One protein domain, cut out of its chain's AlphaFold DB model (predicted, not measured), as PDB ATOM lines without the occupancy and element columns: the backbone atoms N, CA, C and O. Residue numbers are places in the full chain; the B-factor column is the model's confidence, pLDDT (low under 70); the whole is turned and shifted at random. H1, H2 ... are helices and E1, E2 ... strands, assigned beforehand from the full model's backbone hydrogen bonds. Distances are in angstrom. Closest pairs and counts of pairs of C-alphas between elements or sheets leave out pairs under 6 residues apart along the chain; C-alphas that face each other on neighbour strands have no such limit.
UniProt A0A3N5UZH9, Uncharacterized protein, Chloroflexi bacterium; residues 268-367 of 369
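What this domain is: This is residues 268 to 367 of the 369 residues of an uncharacterized protein of Chloroflexi bacterium (UniProt A0A3N5UZH9). A long two-stranded hairpin, E1 and E2, makes one side of an elongated body, and three helices gather on its other side, with H3 between H1 and H2. The helices and strands run roughly along the longest axis, and H2 and H3 fold back on each other as a helical hairpin. The printed part has 100 residues, with three named helices and two named strands in the order H1 E1 E2 H2 H3; the sheet's order is E1 - E2, antiparallel, and the class is mixed, helices and strands. The whole is compact, with a radius of gyration of the C-alphas of 13.6 A, and spans 39 by 24 by 23 A.

How they stand to each other: Start at the sheet, where E1, residues 294 to 302, and E2, residues 307 to 316, form a hairpin, antiparallel with 157 degrees between their directions. Look at N 298 and O 311, 2.8 A apart, and at N 309 and O 300, 2.9 A apart, both within hydrogen-bond range. Next find H1, residues 268 to 286: its closest C-alpha to E1 is that of Ala 270, 5.1 A from that of Tyr 300. H3, residues 347 to 365, comes closest to E1 at the C-alphas of Thr 349 and Asp 302, 5.3 A apart. H2, residues 325 to 341, comes closest to E2 at the C-alphas of Ala 331 and Val 315, 5.2 A apart; H2 and E1 are near each other, with 7 pairs of C-alphas within 10 A. H2 and H3 touch as a helical hairpin, opposite ways at a shallow tilt of 14 degrees, closest at the C-alphas of Val 329 and Glu 361, 5.0 A. H1 touches H3 with residues 271 to 278 alone, and H3 touches H1 with residues 356 to 363 alone. They run the same way at a shallow tilt of 25 degrees, closest at the C-alphas of Ile 271 and Leu 356, 6.6 A. H1 and H2 are apart, and E2 and H3 are apart. In H1, H2 and H3 every O i to N i+4 pair is within hydrogen-bond range.

Where its parts are: Read E1 from Leu 294 to Asp 302, 24.2 A, then E2 from C-alpha 307 at (179.682, 171.389, 132.695) to Ile 316, 28.2 A. Find C-alpha 268 at (172.834, 181.581, 132.717); from there H1 runs 27.5 A to Glu 286. H2 runs 25.4 A from Pro 325 to Gln 341. H3 runs 26.4 A from Ser 347 to C-alpha 365 at (150.764, 177.328, 128.485).

The domain as a whole: The two C-alphas farthest apart are those of Gln 304 and Arg 320, 39.8 A. The printed part has no cut, and none of its links is long: E1 to E2 and H2 to H3 are tight, while H1 to E1 and E2 to H2 are short. The mean pLDDT of the printed part is 92.9; look to residues 366 to 367 for the two under 70.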
ATOM      1  N   ALA A 268     173.286 180.470 133.559       97.75
ATOM      2  CA  ALA A 268     172.834 181.581 132.717       97.75
ATOM      3  C   ALA A 268     172.915 181.245 131.216       97.75
ATOM      4  O   ALA A 268     171.962 181.505 130.476       97.75
ATOM      5  N   LEU A 269     173.991 180.580 130.777       97.88
ATOM      6  CA  LEU A 269     174.114 180.106 129.399       97.88
ATOM      7  C   LEU A 269     173.031 179.083 129.037       97.88
ATOM      8  O   LEU A 269     172.414 179.197 127.975       97.88
ATOM      9  N   ALA A 270     172.772 178.105 129.907       98.06
ATOM     10  CA  ALA A 270     171.714 177.124 129.677       98.06
ATOM     11  C   ALA A 270     170.340 177.806 129.550       98.06
ATOM     12  O   ALA A 270     169.611 177.555 128.592       98.06
ATOM     13  N   ILE A 271     170.024 178.746 130.448       97.81
ATOM     14  CA  ILE A 271     168.779 179.531 130.411       97.81
ATOM     15  C   ILE A 271     168.652 180.299 129.094       97.81
ATOM     16  O   ILE A 271     167.596 180.263 128.456       97.81
ATOM     17  N   TYR A 272     169.720 180.976 128.667       97.38
ATOM     18  CA  TYR A 272     169.746 181.697 127.399       97.38
ATOM     19  C   TYR A 272     169.436 180.760 126.219       97.38
ATOM     20  O   TYR A 272     168.549 181.041 125.410       97.38
ATOM     21  N   GLN A 273     170.092 179.598 126.153       96.75
ATOM     22  CA  GLN A 273     169.873 178.620 125.085       96.75
ATOM     23  C   GLN A 273     168.453 178.029 125.106       96.75
ATOM     24  O   GLN A 273     167.858 177.815 124.047       96.75
ATOM     25  N   VAL A 274     167.863 177.807 126.285       97.44
ATOM     26  CA  VAL A 274     166.464 177.359 126.403       97.44
ATOM     27  C   VAL A 274     165.492 178.418 125.881       97.44
ATOM     28  O   VAL A 274     164.568 178.081 125.137       97.44
ATOM     29  N   LYS A 275     165.726 179.704 126.169       96.69
ATOM     30  CA  LYS A 275     164.934 180.806 125.591       96.69
ATOM     31  C   LYS A 275     165.036 180.840 124.059       96.69
ATOM     32  O   LYS A 275     164.026 181.035 123.382       96.69
ATOM     33  N   GLU A 276     166.212 180.575 123.487       95.88
ATOM     34  CA  GLU A 276     166.358 180.436 122.030       95.88
ATOM     35  C   GLU A 276     165.590 179.229 121.470       95.88
ATOM     36  O   GLU A 276     164.953 179.341 120.419       95.88
ATOM     37  N   ILE A 277     165.606 178.086 122.166       96.25
ATOM     38  CA  ILE A 277     164.822 176.900 121.790       96.25
ATOM     39  C   ILE A 277     163.328 177.238 121.763       96.25
ATOM     40  O   ILE A 277     162.662 176.939 120.770       96.25
ATOM     41  N   ILE A 278     162.812 177.904 122.802       96.69
ATOM     42  CA  ILE A 278     161.417 178.362 122.876       96.69
ATOM     43  C   ILE A 278     161.067 179.217 121.654       96.69
ATOM     44  O   ILE A 278     160.093 178.926 120.953       96.69
ATOM     45  N   ASN A 279     161.880 180.233 121.358       96.06
ATOM     46  CA  ASN A 279     161.646 181.137 120.232       96.06
ATOM     47  C   ASN A 279     161.643 180.393 118.889       96.06
ATOM     48  O   ASN A 279     160.755 180.604 118.063       96.06
ATOM     49  N   ARG A 280     162.580 179.458 118.688       95.31
ATOM     50  CA  ARG A 280     162.641 178.632 117.472       95.31
ATOM     51  C   ARG A 280     161.427 177.719 117.328       95.31
ATOM     52  O   ARG A 280     160.938 177.544 116.215       95.31
ATOM     53  N   ILE A 281     160.932 177.124 118.415       94.31
ATOM     54  CA  ILE A 281     159.714 176.303 118.371       94.31
ATOM     55  C   ILE A 281     158.517 177.173 117.977       94.31
ATOM     56  O   ILE A 281     157.781 176.779 117.076       94.31
ATOM     57  N   LYS A 282     158.349 178.360 118.577       94.00
ATOM     58  CA  LYS A 282     157.253 179.288 118.239       94.00
ATOM     59  C   LYS A 282     157.273 179.681 116.757       94.00
ATOM     60  O   LYS A 282     156.293 179.449 116.057       94.00
ATOM     61  N   GLN A 283     158.426 180.113 116.244       93.81
ATOM     62  CA  GLN A 283     158.602 180.436 114.820       93.81
ATOM     63  C   GLN A 283     158.289 179.243 113.901       93.81
ATOM     64  O   GLN A 283     157.625 179.373 112.872       93.81
ATOM     65  N   ARG A 284     158.758 178.043 114.262       92.25
ATOM     66  CA  ARG A 284     158.514 176.830 113.470       92.25
ATOM     67  C   ARG A 284     157.055 176.381 113.503       92.25
ATOM     68  O   ARG A 284     156.611 175.793 112.511       92.25
ATOM     69  N   ALA A 285     156.354 176.620 114.612       90.56
ATOM     70  CA  ALA A 285     154.928 176.358 114.766       90.56
ATOM     71  C   ALA A 285     154.109 177.276 113.851       90.56
ATOM     72  O   ALA A 285     153.293 176.776 113.081       90.56
ATOM     73  N   GLU A 286     154.399 178.581 113.856       89.81
ATOM     74  CA  GLU A 286     153.778 179.574 112.965       89.81
ATOM     75  C   GLU A 286     153.998 179.235 111.485       89.81
ATOM     76  O   GLU A 286     153.082 179.326 110.672       89.81
ATOM     77  N   ALA A 287     155.190 178.742 111.135       89.94
ATOM     78  CA  ALA A 287     155.508 178.286 109.782       89.94
ATOM     79  C   ALA A 287     154.892 176.915 109.409       89.94
ATOM     80  O   ALA A 287     155.143 176.408 108.314       89.94
ATOM     81  N   GLY A 288     154.158 176.248 110.311       85.94
ATOM     82  CA  GLY A 288     153.572 174.919 110.079       85.94
ATOM     83  C   GLY A 288     154.597 173.785 109.899       85.94
ATOM     84  O   GLY A 288     154.257 172.685 109.457       85.94
ATOM     85  N   SER A 289     155.864 174.027 110.247       86.19
ATOM     86  CA  SER A 289     156.997 173.120 109.994       86.19
ATOM     87  C   SER A 289     157.206 172.051 111.080       86.19
ATOM     88  O   SER A 289     158.124 171.232 110.981       86.19
ATOM     89  N   LEU A 290     156.363 172.048 112.121       87.31
ATOM     90  CA  LEU A 290     156.404 171.094 113.240       87.31
ATOM     91  C   LEU A 290     155.465 169.890 113.077       87.31
ATOM     92  O   LEU A 290     155.520 168.965 113.883       87.31
ATOM     93  N   ASN A 291     154.670 169.834 112.003       79.94
ATOM     94  CA  ASN A 291     153.675 168.775 111.756       79.94
ATOM     95  C   ASN A 291     154.278 167.404 111.361       79.94
ATOM     96  O   ASN A 291     153.636 166.598 110.681       79.94
ATOM     97  N   ARG A 292     155.556 167.175 111.695       80.81
ATOM     98  CA  ARG A 292     156.350 165.984 111.345       80.81
ATOM     99  C   ARG A 292     157.072 165.345 112.537       80.81
ATOM    100  O   ARG A 292     157.840 164.407 112.337       80.81
ATOM    101  N   GLY A 293     156.830 165.844 113.748       85.56
ATOM    102  CA  GLY A 293     157.526 165.432 114.964       85.56
ATOM    103  C   GLY A 293     158.402 166.545 115.542       85.56
ATOM    104  O   GLY A 293     158.862 167.443 114.831       85.56
ATOM    105  N   LEU A 294     158.630 166.477 116.850       91.12
ATOM    106  CA  LEU A 294     159.455 167.411 117.608       91.12
ATOM    107  C   LEU A 294     160.175 166.650 118.720       91.12
ATOM    108  O   LEU A 294     159.546 166.050 119.589       91.12
ATOM    109  N   ARG A 295     161.504 166.722 118.706       93.06
ATOM    110  CA  ARG A 295     162.380 166.249 119.777       93.06
ATOM    111  C   ARG A 295     163.181 167.429 120.299       93.06
ATOM    112  O   ARG A 295     163.672 168.228 119.499       93.06
ATOM    113  N   LEU A 296     163.319 167.523 121.614       94.69
ATOM    114  CA  LEU A 296     164.081 168.575 122.267       94.69
ATOM    115  C   LEU A 296     165.410 168.033 122.780       94.69
ATOM    116  O   LEU A 296     165.530 166.884 123.209       94.69
ATOM    117  N   SER A 297     166.422 168.883 122.663       95.94
ATOM    118  CA  SER A 297     167.735 168.716 123.274       95.94
ATOM    119  C   SER A 297     167.886 169.897 124.215       95.94
ATOM    120  O   SER A 297     168.193 170.995 123.763       95.94
ATOM    121  N   LEU A 298     167.531 169.686 125.477       96.81
ATOM    122  CA  LEU A 298     167.500 170.709 126.508       96.81
ATOM    123  C   LEU A 298     168.896 170.836 127.124       96.81
ATOM    124  O   LEU A 298     169.318 169.911 127.825       96.81
ATOM    125  N   PRO A 299     169.634 171.926 126.856       97.19
ATOM    126  CA  PRO A 299     170.891 172.167 127.538       97.19
ATOM    127  C   PRO A 299     170.616 172.510 128.999       97.19
ATOM    128  O   PRO A 299     169.687 173.254 129.299       97.19
ATOM    129  N   TYR A 300     171.441 171.990 129.895       97.75
ATOM    130  CA  TYR A 300     171.445 172.351 131.308       97.75
ATOM    131  C   TYR A 300     172.882 172.387 131.814       97.75
ATOM    132  O   TYR A 300     173.754 171.706 131.266       97.75
ATOM    133  N   PHE A 301     173.142 173.184 132.845       97.75
ATOM    134  CA  PHE A 301     174.422 173.132 133.536       97.75
ATOM    135  C   PHE A 301     174.360 172.088 134.653       97.75
ATOM    136  O   PHE A 301     173.476 172.137 135.505       97.75
ATOM    137  N   ASP A 302     175.254 171.104 134.614       96.75
ATOM    138  CA  ASP A 302     175.383 170.105 135.664       96.75
ATOM    139  C   ASP A 302     176.329 170.630 136.740       96.75
ATOM    140  O   ASP A 302     177.539 170.695 136.524       96.75
ATOM    141  N   ASP A 303     175.786 171.002 137.895       94.81
ATOM    142  CA  ASP A 303     176.569 171.586 138.986       94.81
ATOM    143  C   ASP A 303     177.462 170.559 139.698       94.81
ATOM    144  O   ASP A 303     178.372 170.934 140.435       94.81
ATOM    145  N   GLN A 304     177.232 169.258 139.481       91.31
ATOM    146  CA  GLN A 304     178.098 168.204 140.007       91.31
ATOM    147  C   GLN A 304     179.344 168.022 139.137       91.31
ATOM    148  O   GLN A 304     180.460 167.960 139.650       91.31
ATOM    149  N   ASP A 305     179.147 167.945 137.820       94.00
ATOM    150  CA  ASP A 305     180.226 167.768 136.843       94.00
ATOM    151  C   ASP A 305     180.831 169.106 136.371       94.00
ATOM    152  O   ASP A 305     181.804 169.114 135.613       94.00
ATOM    153  N   LEU A 306     180.240 170.228 136.793       95.94
ATOM    154  CA  LEU A 306     180.587 171.604 136.435       95.94
ATOM    155  C   LEU A 306     180.653 171.841 134.923       95.94
ATOM    156  O   LEU A 306     181.562 172.507 134.424       95.94
ATOM    157  N   LYS A 307     179.697 171.296 134.163       96.50
ATOM    158  CA  LYS A 307     179.682 171.389 132.695       96.50
ATOM    159  C   LYS A 307     178.284 171.448 132.108       96.50
ATOM    160  O   LYS A 307     177.326 170.967 132.699       96.50
ATOM    161  N   LEU A 308     178.190 171.972 130.887       96.38
ATOM    162  CA  LEU A 308     176.973 171.839 130.097       96.38
ATOM    163  C   LEU A 308     176.753 170.382 129.685       96.38
ATOM    164  O   LEU A 308     177.641 169.728 129.134       96.38
ATOM    165  N   ALA A 309     175.537 169.914 129.913       96.62
ATOM    166  CA  ALA A 309     175.034 168.624 129.489       96.62
ATOM    167  C   ALA A 309     173.706 168.810 128.739       96.62
ATOM    168  O   ALA A 309     173.165 169.913 128.648       96.62
ATOM    169  N   ILE A 310     173.210 167.732 128.131       96.81
ATOM    170  CA  ILE A 310     171.998 167.762 127.310       96.81
ATOM    171  C   ILE A 310     171.034 166.694 127.810       96.81
ATOM    172  O   ILE A 310     171.373 165.511 127.831       96.81
ATOM    173  N   SER A 311     169.815 167.110 128.152       94.88
ATOM    174  CA  SER A 311     168.690 166.201 128.353       94.88
ATOM    175  C   SER A 311     167.888 166.085 127.059       94.88
ATOM    176  O   SER A 311     167.518 167.083 126.439       94.88
ATOM    177  N   HIS A 312     167.626 164.856 126.619       95.12
ATOM    178  CA  HIS A 312     166.858 164.601 125.408       95.12
ATOM    179  C   HIS A 312     165.489 164.036 125.748       95.12
ATOM    180  O   HIS A 312     165.397 162.967 126.347       95.12
ATOM    181  N   PHE A 313     164.439 164.667 125.230       94.06
ATOM    182  CA  PHE A 313     163.090 164.126 125.329       94.06
ATOM    183  C   PHE A 313     162.268 164.404 124.072       94.06
ATOM    184  O   PHE A 313     162.537 165.314 123.282       94.06
ATOM    185  N   GLU A 314     161.294 163.533 123.845       93.06
ATOM    186  CA  GLU A 314     160.422 163.553 122.680       93.06
ATOM    187  C   GLU A 314     159.117 164.269 123.029       93.06
ATOM    188  O   GLU A 314     158.498 163.972 124.047       93.06
ATOM    189  N   VAL A 315     158.715 165.221 122.187       92.50
ATOM    190  CA  VAL A 315     157.466 165.978 122.352       92.50
ATOM    191  C   VAL A 315     156.383 165.411 121.445       92.50
ATOM    192  O   VAL A 315     155.272 165.132 121.884       92.50
ATOM    193  N   ILE A 316     156.714 165.229 120.166       88.44
ATOM    194  CA  ILE A 316     155.835 164.613 119.174       88.44
ATOM    195  C   ILE A 316     156.661 163.577 118.423       88.44
ATOM    196  O   ILE A 316     157.707 163.945 117.873       88.44
ATOM    197  N   PRO A 317     156.199 162.322 118.335       83.88
ATOM    198  CA  PRO A 317     156.905 161.327 117.562       83.88
ATOM    199  C   PRO A 317     156.918 161.647 116.076       83.88
ATOM    200  O   PRO A 317     156.082 162.390 115.556       83.88
ATOM    201  N   SER A 318     157.897 161.077 115.381       81.81
ATOM    202  CA  SER A 318     158.015 161.240 113.932       81.81
ATOM    203  C   SER A 318     156.750 160.716 113.245       81.81
ATOM    204  O   SER A 318     156.400 159.546 113.377       81.81
ATOM    205  N   GLY A 319     156.046 161.581 112.515       81.88
ATOM    206  CA  GLY A 319     154.759 161.241 111.907       81.88
ATOM    207  C   GLY A 319     153.950 162.470 111.503       81.88
ATOM    208  O   GLY A 319     154.341 163.596 111.782       81.88
ATOM    209  N   ARG A 320     152.808 162.274 110.832       82.81
ATOM    210  CA  ARG A 320     151.919 163.370 110.393       82.81
ATOM    211  C   ARG A 320     150.970 163.804 111.513       82.81
ATOM    212  O   ARG A 320     149.756 163.684 111.381       82.81
ATOM    213  N   ILE A 321     151.533 164.256 112.626       83.94
ATOM    214  CA  ILE A 321     150.776 164.754 113.776       83.94
ATOM    215  C   ILE A 321     150.812 166.279 113.725       83.94
ATOM    216  O   ILE A 321     151.892 166.865 113.677       83.94
ATOM    217  N   MET A 322     149.640 166.917 113.712       86.12
ATOM    218  CA  MET A 322     149.538 168.376 113.762       86.12
ATOM    219  C   MET A 322     150.099 168.881 115.092       86.12
ATOM    220  O   MET A 322     149.693 168.401 116.145       86.12
ATOM    221  N   PHE A 323     151.027 169.832 115.053       90.25
ATOM    222  CA  PHE A 323     151.580 170.428 116.261       90.25
ATOM    223  C   PHE A 323     150.510 171.248 116.991       90.25
ATOM    224  O   PHE A 323     149.866 172.102 116.387       90.25
ATOM    225  N   VAL A 324     150.382 171.027 118.301       90.25
ATOM    226  CA  VAL A 324     149.656 171.916 119.217       90.25
ATOM    227  C   VAL A 324     150.542 172.233 120.430       90.25
ATOM    228  O   VAL A 324     151.249 171.332 120.896       90.25
ATOM    229  N   PRO A 325     150.516 173.468 120.975       91.38
ATOM    230  CA  PRO A 325     151.364 173.862 122.109       91.38
ATOM    231  C   PRO A 325     151.227 172.946 123.333       91.38
ATOM    232  O   PRO A 325     152.222 172.628 123.984       91.38
ATOM    233  N   GLY A 326     150.021 172.430 123.594       92.69
ATOM    234  CA  GLY A 326     149.763 171.467 124.670       92.69
ATOM    235  C   GLY A 326     150.607 170.183 124.621       92.69
ATOM    236  O   GLY A 326     150.819 169.560 125.661       92.69
ATOM    237  N   PHE A 327     151.151 169.791 123.459       93.81
ATOM    238  CA  PHE A 327     152.098 168.672 123.397       93.81
ATOM    239  C   PHE A 327     153.425 168.992 124.081       93.81
ATOM    240  O   PHE A 327     153.968 168.118 124.754       93.81
ATOM    241  N   VAL A 328     153.913 170.234 123.974       94.69
ATOM    242  CA  VAL A 328     155.124 170.672 124.684       94.69
ATOM    243  C   VAL A 328     154.888 170.604 126.188       94.69
ATOM    244  O   VAL A 328     155.658 169.947 126.878       94.69
ATOM    245  N   VAL A 329     153.782 171.177 126.672       95.94
ATOM    246  CA  VAL A 329     153.409 171.166 128.100       95.94
ATOM    247  C   VAL A 329     153.339 169.737 128.643       95.94
ATOM    248  O   VAL A 329     153.945 169.418 129.661       95.94
ATOM    249  N   ARG A 330     152.660 168.827 127.933       95.31
ATOM    250  CA  ARG A 330     152.579 167.420 128.347       95.31
ATOM    251  C   ARG A 330     153.956 166.753 128.417       95.31
ATOM    252  O   ARG A 330     154.206 166.004 129.358       95.31
ATOM    253  N   ALA A 331     154.808 166.972 127.417       95.81
ATOM    254  CA  ALA A 331     156.134 166.365 127.366       95.81
ATOM    255  C   ALA A 331     157.046 166.898 128.478       95.81
ATOM    256  O   ALA A 331     157.759 166.117 129.101       95.81
ATOM    257  N   VAL A 332     156.966 168.201 128.767       96.75
ATOM    258  CA  VAL A 332     157.685 168.846 129.870       96.75
ATOM    259  C   VAL A 332     157.278 168.238 131.210       96.75
ATOM    260  O   VAL A 332     158.140 167.691 131.889       96.75
ATOM    261  N   ARG A 333     155.981 168.178 131.533       96.00
ATOM    262  CA  ARG A 333     155.490 167.559 132.781       96.00
ATOM    263  C   ARG A 333     155.912 166.099 132.941       96.00
ATOM    264  O   ARG A 333     156.213 165.638 134.038       96.00
ATOM    265  N   GLN A 334     155.934 165.336 131.845       95.75
ATOM    266  CA  GLN A 334     156.444 163.961 131.874       95.75
ATOM    267  C   GLN A 334     157.941 163.909 132.186       95.75
ATOM    268  O   GLN A 334     158.384 162.999 132.885       95.75
ATOM    269  N   GLU A 335     158.715 164.856 131.664       96.38
ATOM    270  CA  GLU A 335     160.146 164.955 131.927       96.38
ATOM    271  C   GLU A 335     160.437 165.439 133.354       96.38
ATOM    272  O   GLU A 335     161.316 164.881 134.006       96.38
ATOM    273  N   GLU A 336     159.651 166.367 133.902       96.31
ATOM    274  CA  GLU A 336     159.750 166.813 135.302       96.31
ATOM    275  C   GLU A 336     159.588 165.657 136.296       96.31
ATOM    276  O   GLU A 336     160.355 165.532 137.255       96.31
ATOM    277  N   VAL A 337     158.633 164.752 136.049       95.94
ATOM    278  CA  VAL A 337     158.459 163.544 136.871       95.94
ATOM    279  C   VAL A 337     159.709 162.659 136.824       95.94
ATOM    280  O   VAL A 337     160.121 162.136 137.856       95.94
ATOM    281  N   LYS A 338     160.360 162.518 135.663       95.06
ATOM    282  CA  LYS A 338     161.613 161.750 135.568       95.06
ATOM    283  C   LYS A 338     162.751 162.444 136.310       95.06
ATOM    284  O   LYS A 338     163.431 161.801 137.099       95.06
ATOM    285  N   VAL A 339     162.939 163.745 136.083       95.19
ATOM    286  CA  VAL A 339     164.012 164.540 136.700       95.19
ATOM    287  C   VAL A 339     163.874 164.569 138.224       95.19
ATOM    288  O   VAL A 339     164.865 164.401 138.933       95.19
ATOM    289  N   SER A 340     162.652 164.722 138.742       93.19
ATOM    290  CA  SER A 340     162.387 164.736 140.187       93.19
ATOM    291  C   SER A 340     162.714 163.409 140.880       93.19
ATOM    292  O   SER A 340     163.125 163.410 142.040       93.19
ATOM    293  N   GLN A 341     162.581 162.287 140.167       93.12
ATOM    294  CA  GLN A 341     162.857 160.942 140.677       93.12
ATOM    295  C   GLN A 341     164.282 160.452 140.375       93.12
ATOM    296  O   GLN A 341     164.714 159.451 140.948       93.12
ATOM    297  N   ASP A 342     165.028 161.133 139.500       92.56
ATOM    298  CA  ASP A 342     166.384 160.730 139.136       92.56
ATOM    299  C   ASP A 342     167.370 161.047 140.270       92.56
ATOM    300  O   ASP A 342     167.710 162.201 140.558       92.56
ATOM    301  N   THR A 343     167.835 159.992 140.935       89.94
ATOM    302  CA  THR A 343     168.781 160.062 142.054       89.94
ATOM    303  C   THR A 343     170.223 160.292 141.615       89.94
ATOM    304  O   THR A 343     171.081 160.500 142.470       89.94
ATOM    305  N   ARG A 344     170.509 160.264 140.305       91.44
ATOM    306  CA  ARG A 344     171.850 160.537 139.773       91.44
ATOM    307  C   ARG A 344     172.179 162.025 139.763       91.44
ATOM    308  O   ARG A 344     173.356 162.362 139.788       91.44
ATOM    309  N   TYR A 345     171.170 162.895 139.721       92.00
ATOM    310  CA  TYR A 345     171.378 164.338 139.805       92.00
ATOM    311  C   TYR A 345     171.582 164.788 141.247       92.00
ATOM    312  O   TYR A 345     170.859 164.366 142.158       92.00
ATOM    313  N   SER A 346     172.520 165.719 141.430       91.94
ATOM    314  CA  SER A 346     172.609 166.506 142.656       91.94
ATOM    315  C   SER A 346     171.321 167.319 142.866       91.94
ATOM    316  O   SER A 346     170.586 167.596 141.914       91.94
ATOM    317  N   SER A 347     171.042 167.721 144.112       92.31
ATOM    318  CA  SER A 347     169.884 168.581 144.414       92.31
ATOM    319  C   SER A 347     169.911 169.869 143.578       92.31
ATOM    320  O   SER A 347     168.918 170.220 142.946       92.31
ATOM    321  N   SER A 348     171.087 170.500 143.494       93.00
ATOM    322  CA  SER A 348     171.369 171.703 142.699       93.00
ATOM    323  C   SER A 348     171.032 171.503 141.214       93.00
ATOM    324  O   SER A 348     170.158 172.183 140.673       93.00
ATOM    325  N   THR A 349     171.625 170.479 140.583       95.31
ATOM    326  CA  THR A 349     171.417 170.162 139.161       95.31
ATOM    327  C   THR A 349     169.943 169.870 138.873       95.31
ATOM    328  O   THR A 349     169.386 170.337 137.878       95.31
ATOM    329  N   ARG A 350     169.284 169.108 139.759       94.94
ATOM    330  CA  ARG A 350     167.862 168.770 139.633       94.94
ATOM    331  C   ARG A 350     166.992 170.023 139.651       94.94
ATOM    332  O   ARG A 350     166.131 170.161 138.787       94.94
ATOM    333  N   LYS A 351     167.214 170.936 140.599       93.62
ATOM    334  CA  LYS A 351     166.472 172.202 140.665       93.62
ATOM    335  C   LYS A 351     166.656 173.037 139.408       93.62
ATOM    336  O   LYS A 351     165.676 173.522 138.852       93.62
ATOM    337  N   HIS A 352     167.895 173.169 138.940       95.69
ATOM    338  CA  HIS A 352     168.180 173.911 137.719       95.69
ATOM    339  C   HIS A 352     167.438 173.320 136.513       95.69
ATOM    340  O   HIS A 352     166.791 174.053 135.770       95.69
ATOM    341  N   LEU A 353     167.460 171.995 136.352       96.56
ATOM    342  CA  LEU A 353     166.703 171.305 135.305       96.56
ATOM    343  C   LEU A 353     165.194 171.554 135.403       96.56
ATOM    344  O   LEU A 353     164.567 171.851 134.387       96.56
ATOM    345  N   LEU A 354     164.615 171.459 136.603       96.50
ATOM    346  CA  LEU A 354     163.192 171.732 136.824       96.50
ATOM    347  C   LEU A 354     162.837 173.186 136.491       96.50
ATOM    348  O   LEU A 354     161.826 173.428 135.845       96.50
ATOM    349  N   TYR A 355     163.699 174.146 136.829       96.50
ATOM    350  CA  TYR A 355     163.523 175.543 136.428       96.50
ATOM    351  C   TYR A 355     163.519 175.721 134.898       96.50
ATOM    352  O   TYR A 355     162.685 176.439 134.350       96.50
ATOM    353  N   LEU A 356     164.424 175.050 134.174       97.94
ATOM    354  CA  LEU A 356     164.462 175.113 132.707       97.94
ATOM    355  C   LEU A 356     163.221 174.484 132.055       97.94
ATOM    356  O   LEU A 356     162.757 174.963 131.017       97.94
ATOM    357  N   LEU A 357     162.699 173.412 132.652       97.94
ATOM    358  CA  LEU A 357     161.452 172.770 132.243       97.94
ATOM    359  C   LEU A 357     160.252 173.700 132.487       97.94
ATOM    360  O   LEU A 357     159.490 173.945 131.554       97.94
ATOM    361  N   ASP A 358     160.163 174.335 133.654       97.31
ATOM    362  CA  ASP A 358     159.132 175.331 133.976       97.31
ATOM    363  C   ASP A 358     159.141 176.528 133.001       97.31
ATOM    364  O   ASP A 358     158.084 176.973 132.541       97.31
ATOM    365  N   LEU A 359     160.322 177.011 132.586       96.69
ATOM    366  CA  LEU A 359     160.430 178.042 131.541       96.69
ATOM    367  C   LEU A 359     159.797 177.602 130.212       96.69
ATOM    368  O   LEU A 359     159.141 178.407 129.542       96.69
ATOM    369  N   LEU A 360     160.001 176.343 129.813       96.31
ATOM    370  CA  LEU A 360     159.371 175.774 128.623       96.31
ATOM    371  C   LEU A 360     157.859 175.651 128.808       96.31
ATOM    372  O   LEU A 360     157.117 176.072 127.924       96.31
ATOM    373  N   GLU A 361     157.399 175.107 129.934       96.38
ATOM    374  CA  GLU A 361     155.974 174.947 130.228       96.38
ATOM    375  C   GLU A 361     155.234 176.283 130.142       96.38
ATOM    376  O   GLU A 361     154.340 176.439 129.303       96.38
ATOM    377  N   LYS A 362     155.678 177.288 130.904       96.31
ATOM    378  CA  LYS A 362     155.072 178.629 130.931       96.31
ATOM    379  C   LYS A 362     155.013 179.277 129.551       96.31
ATOM    380  O   LYS A 362     154.030 179.937 129.208       96.31
ATOM    381  N   ALA A 363     156.040 179.074 128.725       95.62
ATOM    382  CA  ALA A 363     156.098 179.662 127.393       95.62
ATOM    383  C   ALA A 363     155.044 179.111 126.415       95.62
ATOM    384  O   ALA A 363     154.726 179.814 125.445       95.62
ATOM    385  N   PHE A 364     154.534 177.895 126.646       93.56
ATOM    386  CA  PHE A 364     153.535 177.222 125.804       93.56
ATOM    387  C   PHE A 364     152.164 177.060 126.476       93.56
ATOM    388  O   PHE A 364     151.180 176.891 125.759       93.56
ATOM    389  N   GLU A 365     152.056 177.181 127.802       90.12
ATOM    390  CA  GLU A 365     150.764 177.328 128.485       90.12
ATOM    391  C   GLU A 365     150.076 178.640 128.106       90.12
ATOM    392  O   GLU A 365     148.899 178.630 127.753       90.12
ATOM    393  N   ALA A 366     150.824 179.746 128.071       68.81
ATOM    394  CA  ALA A 366     150.303 181.055 127.679       68.81
ATOM    395  C   ALA A 366     149.807 181.120 126.219       68.81
ATOM    396  O   ALA A 366     149.123 182.067 125.856       68.81
ATOM    397  N   ALA A 367     150.157 180.134 125.386       60.09
ATOM    398  CA  ALA A 367     149.720 180.023 123.992       60.09
ATOM    399  C   ALA A 367     148.487 179.113 123.804       60.09
ATOM    400  O   ALA A 367     148.045 178.919 122.673       60.09
TER     401      ALA A 367